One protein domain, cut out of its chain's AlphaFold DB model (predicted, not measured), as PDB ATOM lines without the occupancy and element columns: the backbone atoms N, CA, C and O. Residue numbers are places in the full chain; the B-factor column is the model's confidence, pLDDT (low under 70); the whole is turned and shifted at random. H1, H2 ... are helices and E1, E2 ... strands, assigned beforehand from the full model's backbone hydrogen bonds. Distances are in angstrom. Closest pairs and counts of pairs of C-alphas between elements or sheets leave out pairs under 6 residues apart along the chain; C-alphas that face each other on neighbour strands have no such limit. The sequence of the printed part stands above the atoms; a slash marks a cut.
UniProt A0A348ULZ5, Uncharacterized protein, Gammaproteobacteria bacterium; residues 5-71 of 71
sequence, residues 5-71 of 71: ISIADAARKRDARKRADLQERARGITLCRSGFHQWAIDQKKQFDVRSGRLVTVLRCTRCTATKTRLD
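What this domain is: This is residues 5 to 71 of the 71 residues of an uncharacterized protein of Gammaproteobacteria bacterium (UniProt A0A348ULZ5). One long helix, H1, sticks out as an arm with its residues 5 to 25, and a small three-stranded sheet makes the head at the other end; the short helix H2 sits between them. The sheet has no helix over either face, and the link between its first two strands folds back as a loop at the far end of the head. The printed part has 67 residues, with two named helices and then three named strands along the chain, H1 H2 E1 E2 E3; the sheet's order is E1, E2, E3, antiparallel throughout, and the class is mixed, helices and strands. The whole is extended, with a radius of gyration of the C-alphas of 19.6 A and spans of 66 by 24 by 14 A, and the arm makes much of that length.

Where its parts are: Find C-alpha 5 at (38.515, 46.602, 5.231); from there H1, residues 5 to 26, runs 32.0 A to C-alpha 26 at (43.890, 21.155, 23.924). A tight link of 3 residues brings you to H2, residues 30 to 33. Next look for E1, residues 39 to 41, and then E2, residues 53 to 60, which is 22.1 A long. E3, residues 66 to 70, is 13.4 A long and ends at C-alpha 70 at (35.058, -8.547, 29.520).

How they stand to each other: H1 and H2 meet only through their link. H1 is apart from E1, E2 and E3, and neither helix is on the sheet. In H1 every O i to N i+4 pair is within hydrogen-bond range; H2, with 4 residues, is too short for such a pair, and its 1 pair of O i to N i+3 is not within range. The strands form a meander, each strand the antiparallel neighbour of the one before. E1 and E2 are a hairpin at 136 degrees between directions; look at N 40 and O 59, 2.8 A apart, and at C-alphas 41 and 58, which face each other at 4.6 A. E2 and E3 are a hairpin at 151 degrees; N 58 and O 67 are 2.7 A apart. E1 and E3 are the edge strands. Residues 47 to 48 pair antiparallel with residues 53 to 54 of E2.

The domain as a whole: The C-alphas of Ile 5 and Gly 52 are the two farthest apart, at 66.7 A. Without residues 5 to 25, which stand free, the body of 46 residues spans 38 by 17 by 14 A. The printed part has no cut. The link from E1 to E2, 11 residues, is long. The mean pLDDT of the printed part is 84.5, and residue 71, the chain's last, is under 70.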
ATOM      1  N   ILE A   5      39.425  47.748   5.064       72.06
ATOM      2  CA  ILE A   5      38.515  46.602   5.231       72.06
ATOM      3  C   ILE A   5      39.257  45.274   4.993       72.06
ATOM      4  O   ILE A   5      39.181  44.367   5.823       72.06
ATOM      5  N   SER A   6      40.070  45.192   3.934       74.19
ATOM      6  CA  SER A   6      40.852  43.987   3.611       74.19
ATOM      7  C   SER A   6      41.872  43.631   4.699       74.19
ATOM      8  O   SER A   6      42.114  42.453   4.973       74.19
ATOM      9  N   ILE A   7      42.453  44.632   5.370       75.62
ATOM     10  CA  ILE A   7      43.396  44.414   6.478       75.62
ATOM     11  C   ILE A   7      42.672  43.819   7.698       75.62
ATOM     12  O   ILE A   7      43.179  42.882   8.327       75.62
ATOM     13  N   ALA A   8      41.471  44.315   8.010       75.12
ATOM     14  CA  ALA A   8      40.663  43.815   9.121       75.12
ATOM     15  C   ALA A   8      40.205  42.360   8.903       75.12
ATOM     16  O   ALA A   8      40.262  41.545   9.828       75.12
ATOM     17  N   ASP A   9      39.821  41.994   7.678       81.56
ATOM     18  CA  ASP A   9      39.427  40.618   7.351       81.56
ATOM     19  C   ASP A   9      40.599  39.635   7.415       81.56
ATOM     20  O   ASP A   9      40.469  38.527   7.953       81.56
ATOM     21  N   ALA A  10      41.783  40.055   6.962       77.56
ATOM     22  CA  ALA A  10      43.003  39.266   7.102       77.56
ATOM     23  C   ALA A  10      43.390  39.039   8.578       77.56
ATOM     24  O   ALA A  10      43.877  37.960   8.933       77.56
ATOM     25  N   ALA A  11      43.160  40.020   9.458       79.56
ATOM     26  CA  ALA A  11      43.358  39.866  10.901       79.56
ATOM     27  C   ALA A  11      42.364  38.856  11.507       79.56
ATOM     28  O   ALA A  11      42.793  37.880  12.125       79.56
ATOM     29  N   ARG A  12      41.060  38.994  11.218       81.50
ATOM     30  CA  ARG A  12      40.013  38.061  11.684       81.50
ATOM     31  C   ARG A  12      40.291  36.609  11.286       81.50
ATOM     32  O   ARG A  12      40.204  35.701  12.116       81.50
ATOM     33  N   LYS A  13      40.679  36.375  10.029       83.31
ATOM     34  CA  LYS A  13      40.990  35.032   9.509       83.31
ATOM     35  C   LYS A  13      42.204  34.405  10.203       83.31
ATOM     36  O   LYS A  13      42.233  33.198  10.452       83.31
ATOM     37  N   ARG A  14      43.206  35.221  10.543       82.62
ATOM     38  CA  ARG A  14      44.406  34.792  11.273       82.62
ATOM     39  C   ARG A  14      44.069  34.356  12.696       82.62
ATOM     40  O   ARG A  14      44.534  33.305  13.134       82.62
ATOM     41  N   ASP A  15      43.238  35.124  13.389       88.81
ATOM     42  CA  ASP A  15      42.846  34.822  14.766       88.81
ATOM     43  C   ASP A  15      41.968  33.570  14.850       88.81
ATOM     44  O   ASP A  15      42.163  32.744  15.744       88.81
ATOM     45  N   ALA A  16      41.079  33.357  13.876       88.56
ATOM     46  CA  ALA A  16      40.303  32.122  13.766       88.56
ATOM     47  C   ALA A  16      41.204  30.876  13.654       88.56
ATOM     48  O   ALA A  16      40.993  29.893  14.367       88.56
ATOM     49  N   ARG A  17      42.261  30.930  12.829       89.50
ATOM     50  CA  ARG A  17      43.235  29.831  12.697       89.50
ATOM     51  C   ARG A  17      43.973  29.555  14.006       89.50
ATOM     52  O   ARG A  17      44.112  28.397  14.386       89.50
ATOM     53  N   LYS A  18      44.430  30.603  14.701       90.75
ATOM     54  CA  LYS A  18      45.119  30.457  15.995       90.75
ATOM     55  C   LYS A  18      44.221  29.793  17.041       90.75
ATOM     56  O   LYS A  18      44.672  28.912  17.762       90.75
ATOM     57  N   ARG A  19      42.942  30.181  17.098       87.75
ATOM     58  CA  ARG A  19      41.958  29.568  18.007       87.75
ATOM     59  C   ARG A  19      41.735  28.087  17.692       87.75
ATOM     60  O   ARG A  19      41.690  27.287  18.619       87.75
ATOM     61  N   ALA A  20      41.639  27.722  16.413       88.75
ATOM     62  CA  ALA A  20      41.481  26.328  16.000       88.75
ATOM     63  C   ALA A  20      42.702  25.462  16.368       88.75
ATOM     64  O   ALA A  20      42.525  24.370  16.897       88.75
ATOM     65  N   ASP A  21      43.926  25.960  16.160       87.94
ATOM     66  CA  ASP A  21      45.163  25.257  16.546       87.94
ATOM     67  C   ASP A  21      45.262  25.063  18.070       87.94
ATOM     68  O   ASP A  21      45.546  23.963  18.537       87.94
ATOM     69  N   LEU A  22      44.937  26.092  18.863       87.25
ATOM     70  CA  LEU A  22      44.862  25.963  20.324       87.25
ATOM     71  C   LEU A  22      43.802  24.947  20.757       87.25
ATOM     72  O   LEU A  22      44.050  24.151  21.663       87.25
ATOM     73  N   GLN A  23      42.635  24.958  20.109       83.75
ATOM     74  CA  GLN A  23      41.577  24.001  20.398       83.75
ATOM     75  C   GLN A  23      42.036  22.577  20.085       83.75
ATOM     76  O   GLN A  23      41.842  21.707  20.924       83.75
ATOM     77  N   GLU A  24      42.669  22.345  18.933       82.94
ATOM     78  CA  GLU A  24      43.190  21.032  18.542       82.94
ATOM     79  C   GLU A  24      44.250  20.534  19.528       82.94
ATOM     80  O   GLU A  24      44.142  19.421  20.034       82.94
ATOM     81  N   ARG A  25      45.214  21.383  19.905       78.94
ATOM     82  CA  ARG A  25      46.238  21.031  20.903       78.94
ATOM     83  C   ARG A  25      45.641  20.715  22.266       78.94
ATOM     84  O   ARG A  25      46.158  19.856  22.964       78.94
ATOM     85  N   ALA A  26      44.567  21.396  22.655       79.50
ATOM     86  CA  ALA A  26      43.890  21.155  23.924       79.50
ATOM     87  C   ALA A  26      42.956  19.928  23.900       79.50
ATOM     88  O   ALA A  26      42.518  19.479  24.968       79.50
ATOM     89  N   ARG A  27      42.637  19.359  22.724       75.12
ATOM     90  CA  ARG A  27      41.758  18.182  22.625       75.12
ATOM     91  C   ARG A  27      42.374  17.004  23.367       75.12
ATOM     92  O   ARG A  27      43.511  16.615  23.148       75.12
ATOM     93  N   GLY A  28      41.593  16.434  24.281       70.50
ATOM     94  CA  GLY A  28      42.009  15.258  25.042       70.50
ATOM     95  C   GLY A  28      43.090  15.506  26.097       70.50
ATOM     96  O   GLY A  28      43.565  14.536  26.672       70.50
ATOM     97  N   ILE A  29      43.460  16.759  26.400       79.31
ATOM     98  CA  ILE A  29      44.430  17.061  27.466       79.31
ATOM     99  C   ILE A  29      43.728  17.199  28.818       79.31
ATOM    100  O   ILE A  29      43.943  16.373  29.693       79.31
ATOM    101  N   THR A  30      42.871  18.199  29.011       81.69
ATOM    102  CA  THR A  30      42.286  18.501  30.333       81.69
ATOM    103  C   THR A  30      41.365  17.392  30.841       81.69
ATOM    104  O   THR A  30      41.632  16.801  31.880       81.69
ATOM    105  N   LEU A  31      40.313  17.049  30.090       86.38
ATOM    106  CA  LEU A  31      39.323  16.061  30.540       86.38
ATOM    107  C   LEU A  31      39.905  14.649  30.665       86.38
ATOM    108  O   LEU A  31      39.656  13.959  31.651       86.38
ATOM    109  N   CYS A  32      40.690  14.210  29.681       89.00
ATOM    110  CA  CYS A  32      41.195  12.840  29.677       89.00
ATOM    111  C   CYS A  32      42.319  12.627  30.693       89.00
ATOM    112  O   CYS A  32      42.368  11.553  31.280       89.00
ATOM    113  N   ARG A  33      43.175  13.627  30.966       85.69
ATOM    114  CA  ARG A  33      44.188  13.512  32.035       85.69
ATOM    115  C   ARG A  33      43.560  13.389  33.423       85.69
ATOM    116  O   ARG A  33      44.123  12.712  34.271       85.69
ATOM    117  N   SER A  34      42.387  13.981  33.636       87.69
ATOM    118  CA  SER A  34      41.608  13.828  34.872       87.69
ATOM    119  C   SER A  34      40.784  12.530  34.932       87.69
ATOM    120  O   SER A  34      40.042  12.335  35.886       87.69
ATOM    121  N   GLY A  35      40.875  11.650  33.924       87.00
ATOM    122  CA  GLY A  35      40.151  10.373  33.865       87.00
ATOM    123  C   GLY A  35      38.769  10.429  33.196       87.00
ATOM    124  O   GLY A  35      38.113   9.395  33.050       87.00
ATOM    125  N   PHE A  36      38.321  11.596  32.717       89.19
ATOM    126  CA  PHE A  36      37.023  11.772  32.052       89.19
ATOM    127  C   PHE A  36      37.114  11.500  30.548       89.19
ATOM    128  O   PHE A  36      37.084  12.393  29.688       89.19
ATOM    129  N   HIS A  37      37.241  10.222  30.216       91.00
ATOM    130  CA  HIS A  37      37.306   9.763  28.836       91.00
ATOM    131  C   HIS A  37      35.920   9.691  28.187       91.00
ATOM    132  O   HIS A  37      34.947   9.240  28.787       91.00
ATOM    133  N   GLN A  38      35.850  10.092  26.917       89.88
ATOM    134  CA  GLN A  38      34.709   9.786  26.055       89.88
ATOM    135  C   GLN A  38      34.982   8.459  25.358       89.88
ATOM    136  O   GLN A  38      35.725   8.422  24.380       89.88
ATOM    137  N   TRP A  39      34.439   7.383  25.915       92.25
ATOM    138  CA  TRP A  39      34.595   6.027  25.405       92.25
ATOM    139  C   TRP A  39      33.635   5.766  24.243       92.25
ATOM    140  O   TRP A  39      32.437   6.000  24.367       92.25
ATOM    141  N   ALA A  40      34.161   5.254  23.136       91.94
ATOM    142  CA  ALA A  40      33.398   4.736  22.007       91.94
ATOM    143  C   ALA A  40      33.768   3.268  21.777       91.94
ATOM    144  O   ALA A  40      34.908   2.878  22.016       91.94
ATOM    145  N   ILE A  41      32.822   2.452  21.319       90.19
ATOM    146  CA  ILE A  41      33.070   1.031  21.053       90.19
ATOM    147  C   ILE A  41      33.892   0.892  19.769       90.19
ATOM    148  O   ILE A  41      33.498   1.379  18.708       90.19
ATOM    149  N   ASP A  42      35.033   0.217  19.868       86.88
ATOM    150  CA  ASP A  42      35.856  -0.166  18.728       86.88
ATOM    151  C   ASP A  42      35.337  -1.496  18.170       86.88
ATOM    152  O   ASP A  42      35.635  -2.577  18.677       86.88
ATOM    153  N   GLN A  43      34.530  -1.413  17.112       82.31
ATOM    154  CA  GLN A  43      33.895  -2.582  16.498       82.31
ATOM    155  C   GLN A  43      34.898  -3.541  15.839       82.31
ATOM    156  O   GLN A  43      34.533  -4.665  15.509       82.31
ATOM    157  N   LYS A  44      36.160  -3.130  15.646       81.88
ATOM    158  CA  LYS A  44      37.160  -3.939  14.937       81.88
ATOM    159  C   LYS A  44      37.650  -5.143  15.729       81.88
ATOM    160  O   LYS A  44      38.065  -6.126  15.123       81.88
ATOM    161  N   LYS A  45      37.679  -5.061  17.062       70.62
ATOM    162  CA  LYS A  45      38.286  -6.101  17.899       70.62
ATOM    163  C   LYS A  45      37.324  -6.520  18.998       70.62
ATOM    164  O   LYS A  45      37.251  -5.877  20.038       70.62
ATOM    165  N   GLN A  46      36.609  -7.608  18.720       75.94
ATOM    166  CA  GLN A  46      35.591  -8.164  19.605       75.94
ATOM    167  C   GLN A  46      36.016  -9.475  20.268       75.94
ATOM    168  O   GLN A  46      35.347  -9.904  21.186       75.94
ATOM    169  N   PHE A  47      37.103 -10.133  19.851       83.56
ATOM    170  CA  PHE A  47      37.510 -11.428  20.412       83.56
ATOM    171  C   PHE A  47      38.978 -11.404  20.841       83.56
ATOM    172  O   PHE A  47      39.852 -10.989  20.070       83.56
ATOM    173  N   ASP A  48      39.252 -11.829  22.072       85.00
ATOM    174  CA  ASP A  48      40.606 -11.953  22.601       85.00
ATOM    175  C   ASP A  48      41.068 -13.415  22.563       85.00
ATOM    176  O   ASP A  48      40.609 -14.257  23.331       85.00
ATOM    177  N   VAL A  49      42.023 -13.704  21.676       87.62
ATOM    178  CA  VAL A  49      42.558 -15.060  21.438       87.62
ATOM    179  C   VAL A  49      43.225 -15.640  22.685       87.62
ATOM    180  O   VAL A  49      43.200 -16.849  22.889       87.62
ATOM    181  N   ARG A  50      43.813 -14.791  23.537       84.88
ATOM    182  CA  ARG A  50      44.515 -15.241  24.747       84.88
ATOM    183  C   ARG A  50      43.563 -15.731  25.830       84.88
ATOM    184  O   ARG A  50      43.859 -16.729  26.474       84.88
ATOM    185  N   SER A  51      42.455 -15.026  26.046       81.38
ATOM    186  CA  SER A  51      41.445 -15.419  27.034       81.38
ATOM    187  C   SER A  51      40.356 -16.331  26.464       81.38
ATOM    188  O   SER A  51      39.615 -16.934  27.239       81.38
ATOM    189  N   GLY A  52      40.260 -16.448  25.134       88.44
ATOM    190  CA  GLY A  52      39.244 -17.249  24.449       88.44
ATOM    191  C   GLY A  52      37.833 -16.677  24.595       88.44
ATOM    192  O   GLY A  52      36.866 -17.433  24.568       88.44
ATOM    193  N   ARG A  53      37.706 -15.361  24.809       86.81
ATOM    194  CA  ARG A  53      36.431 -14.696  25.116       86.81
ATOM    195  C   ARG A  53      36.159 -13.520  24.192       86.81
ATOM    196  O   ARG A  53      37.081 -12.886  23.670       86.81
ATOM    197  N   LEU A  54      34.874 -13.211  24.038       88.31
ATOM    198  CA  LEU A  54      34.438 -11.964  23.432       88.31
ATOM    199  C   LEU A  54      34.747 -10.818  24.405       88.31
ATOM    200  O   LEU A  54      34.492 -10.905  25.604       88.31
ATOM    201  N   VAL A  55      35.358  -9.759  23.897       89.50
ATOM    202  CA  VAL A  55      35.737  -8.576  24.656       89.50
ATOM    203  C   VAL A  55      35.250  -7.336  23.934       89.50
ATOM    204  O   VAL A  55      35.413  -7.196  22.724       89.50
ATOM    205  N   THR A  56      34.703  -6.388  24.684       89.56
ATOM    206  CA  THR A  56      34.342  -5.083  24.137       89.56
ATOM    207  C   THR A  56      35.498  -4.119  24.353       89.56
ATOM    208  O   THR A  56      35.804  -3.732  25.485       89.56
ATOM    209  N   VAL A  57      36.155  -3.711  23.268       89.94
ATOM    210  CA  VAL A  57      37.179  -2.665  23.320       89.94
ATOM    211  C   VAL A  57      36.508  -1.300  23.215       89.94
ATOM    212  O   VAL A  57      35.774  -1.008  22.278       89.94
ATOM    213  N   LEU A  58      36.787  -0.441  24.183       91.44
ATOM    214  CA  LEU A  58      36.398   0.956  24.214       91.44
ATOM    215  C   LEU A  58      37.618   1.807  23.869       91.44
ATOM    216  O   LEU A  58      38.648   1.723  24.534       91.44
ATOM    217  N   ARG A  59      37.513   2.657  22.855       91.62
ATOM    218  CA  ARG A  59      38.535   3.628  22.466       91.62
ATOM    219  C   ARG A  59      38.061   5.034  22.796       91.62
ATOM    220  O   ARG A  59      36.930   5.407  22.493       91.62
ATOM    221  N   CYS A  60      38.926   5.837  23.399       91.94
ATOM    222  CA  CYS A  60      38.628   7.232  23.642       91.94
ATOM    223  C   CYS A  60      38.716   8.031  22.339       91.94
ATOM    224  O   CYS A  60      39.756   8.038  21.683       91.94
ATOM    225  N   THR A  61      37.653   8.754  21.997       88.88
ATOM    226  CA  THR A  61      37.595   9.611  20.797       88.88
ATOM    227  C   THR A  61      38.520  10.828  20.879       88.88
ATOM    228  O   THR A  61      38.871  11.398  19.854       88.88
ATOM    229  N   ARG A  62      38.913  11.234  22.096       87.44
ATOM    230  CA  ARG A  62      39.719  12.439  22.346       87.44
ATOM    231  C   ARG A  62      41.216  12.152  22.410       87.44
ATOM    232  O   ARG A  62      41.989  12.840  21.768       87.44
ATOM    233  N   CYS A  63      41.617  11.165  23.213       85.38
ATOM    234  CA  CYS A  63      43.026  10.888  23.522       85.38
ATOM    235  C   CYS A  63      43.499   9.505  23.056       85.38
ATOM    236  O   CYS A  63      44.537   9.047  23.515       85.38
ATOM    237  N   THR A  64      42.696   8.809  22.240       85.75
ATOM    238  CA  THR A  64      42.970   7.486  21.640       85.75
ATOM    239  C   THR A  64      43.281   6.328  22.596       85.75
ATOM    240  O   THR A  64      43.461   5.205  22.123       85.75
ATOM    241  N   ALA A  65      43.245   6.560  23.913       89.56
ATOM    242  CA  ALA A  65      43.371   5.538  24.949       89.56
ATOM    243  C   ALA A  65      42.359   4.405  24.744       89.56
ATOM    244  O   ALA A  65      41.246   4.643  24.273       89.56
ATOM    245  N   THR A  66      42.726   3.184  25.116       91.06
ATOM    246  CA  THR A  66      41.871   2.002  24.982       91.06
ATOM    247  C   THR A  66      41.596   1.366  26.339       91.06
ATOM    248  O   THR A  66      42.452   1.343  27.221       91.06
ATOM    249  N   LYS A  67      40.383   0.850  26.511       89.44
ATOM    250  CA  LYS A  67      39.928   0.114  27.689       89.44
ATOM    251  C   LYS A  67      39.171  -1.117  27.220       89.44
ATOM    252  O   LYS A  67      38.263  -0.997  26.411       89.44
ATOM    253  N   THR A  68      39.511  -2.286  27.739       88.56
ATOM    254  CA  THR A  68      38.812  -3.532  27.404       88.56
ATOM    255  C   THR A  68      37.848  -3.888  28.526       88.56
ATOM    256  O   THR A  68      38.221  -3.838  29.699       88.56
ATOM    257  N   ARG A  69      36.609  -4.232  28.177       82.75
ATOM    258  CA  ARG A  69      35.621  -4.806  29.090       82.75
ATOM    259  C   ARG A  69      35.394  -6.264  28.695       82.75
ATOM    260  O   ARG A  69      35.167  -6.541  27.520       82.75
ATOM    261  N   LEU A  70      35.500  -7.163  29.669       79.25
ATOM    262  CA  LEU A  70      35.058  -8.547  29.520       79.25
ATOM    263  C   LEU A  70      33.531  -8.551  29.589       79.25
ATOM    264  O   LEU A  70      32.979  -7.900  30.482       79.25
ATOM    265  N   ASP A  71      32.904  -9.223  28.635       64.75
ATOM    266  CA  ASP A  71      31.474  -9.537  28.666       64.75
ATOM    267  C   ASP A  71      31.273 -10.974  29.175       64.75
ATOM    268  O   ASP A  71      32.208 -11.799  28.995       64.75
TER     269      ASP A  71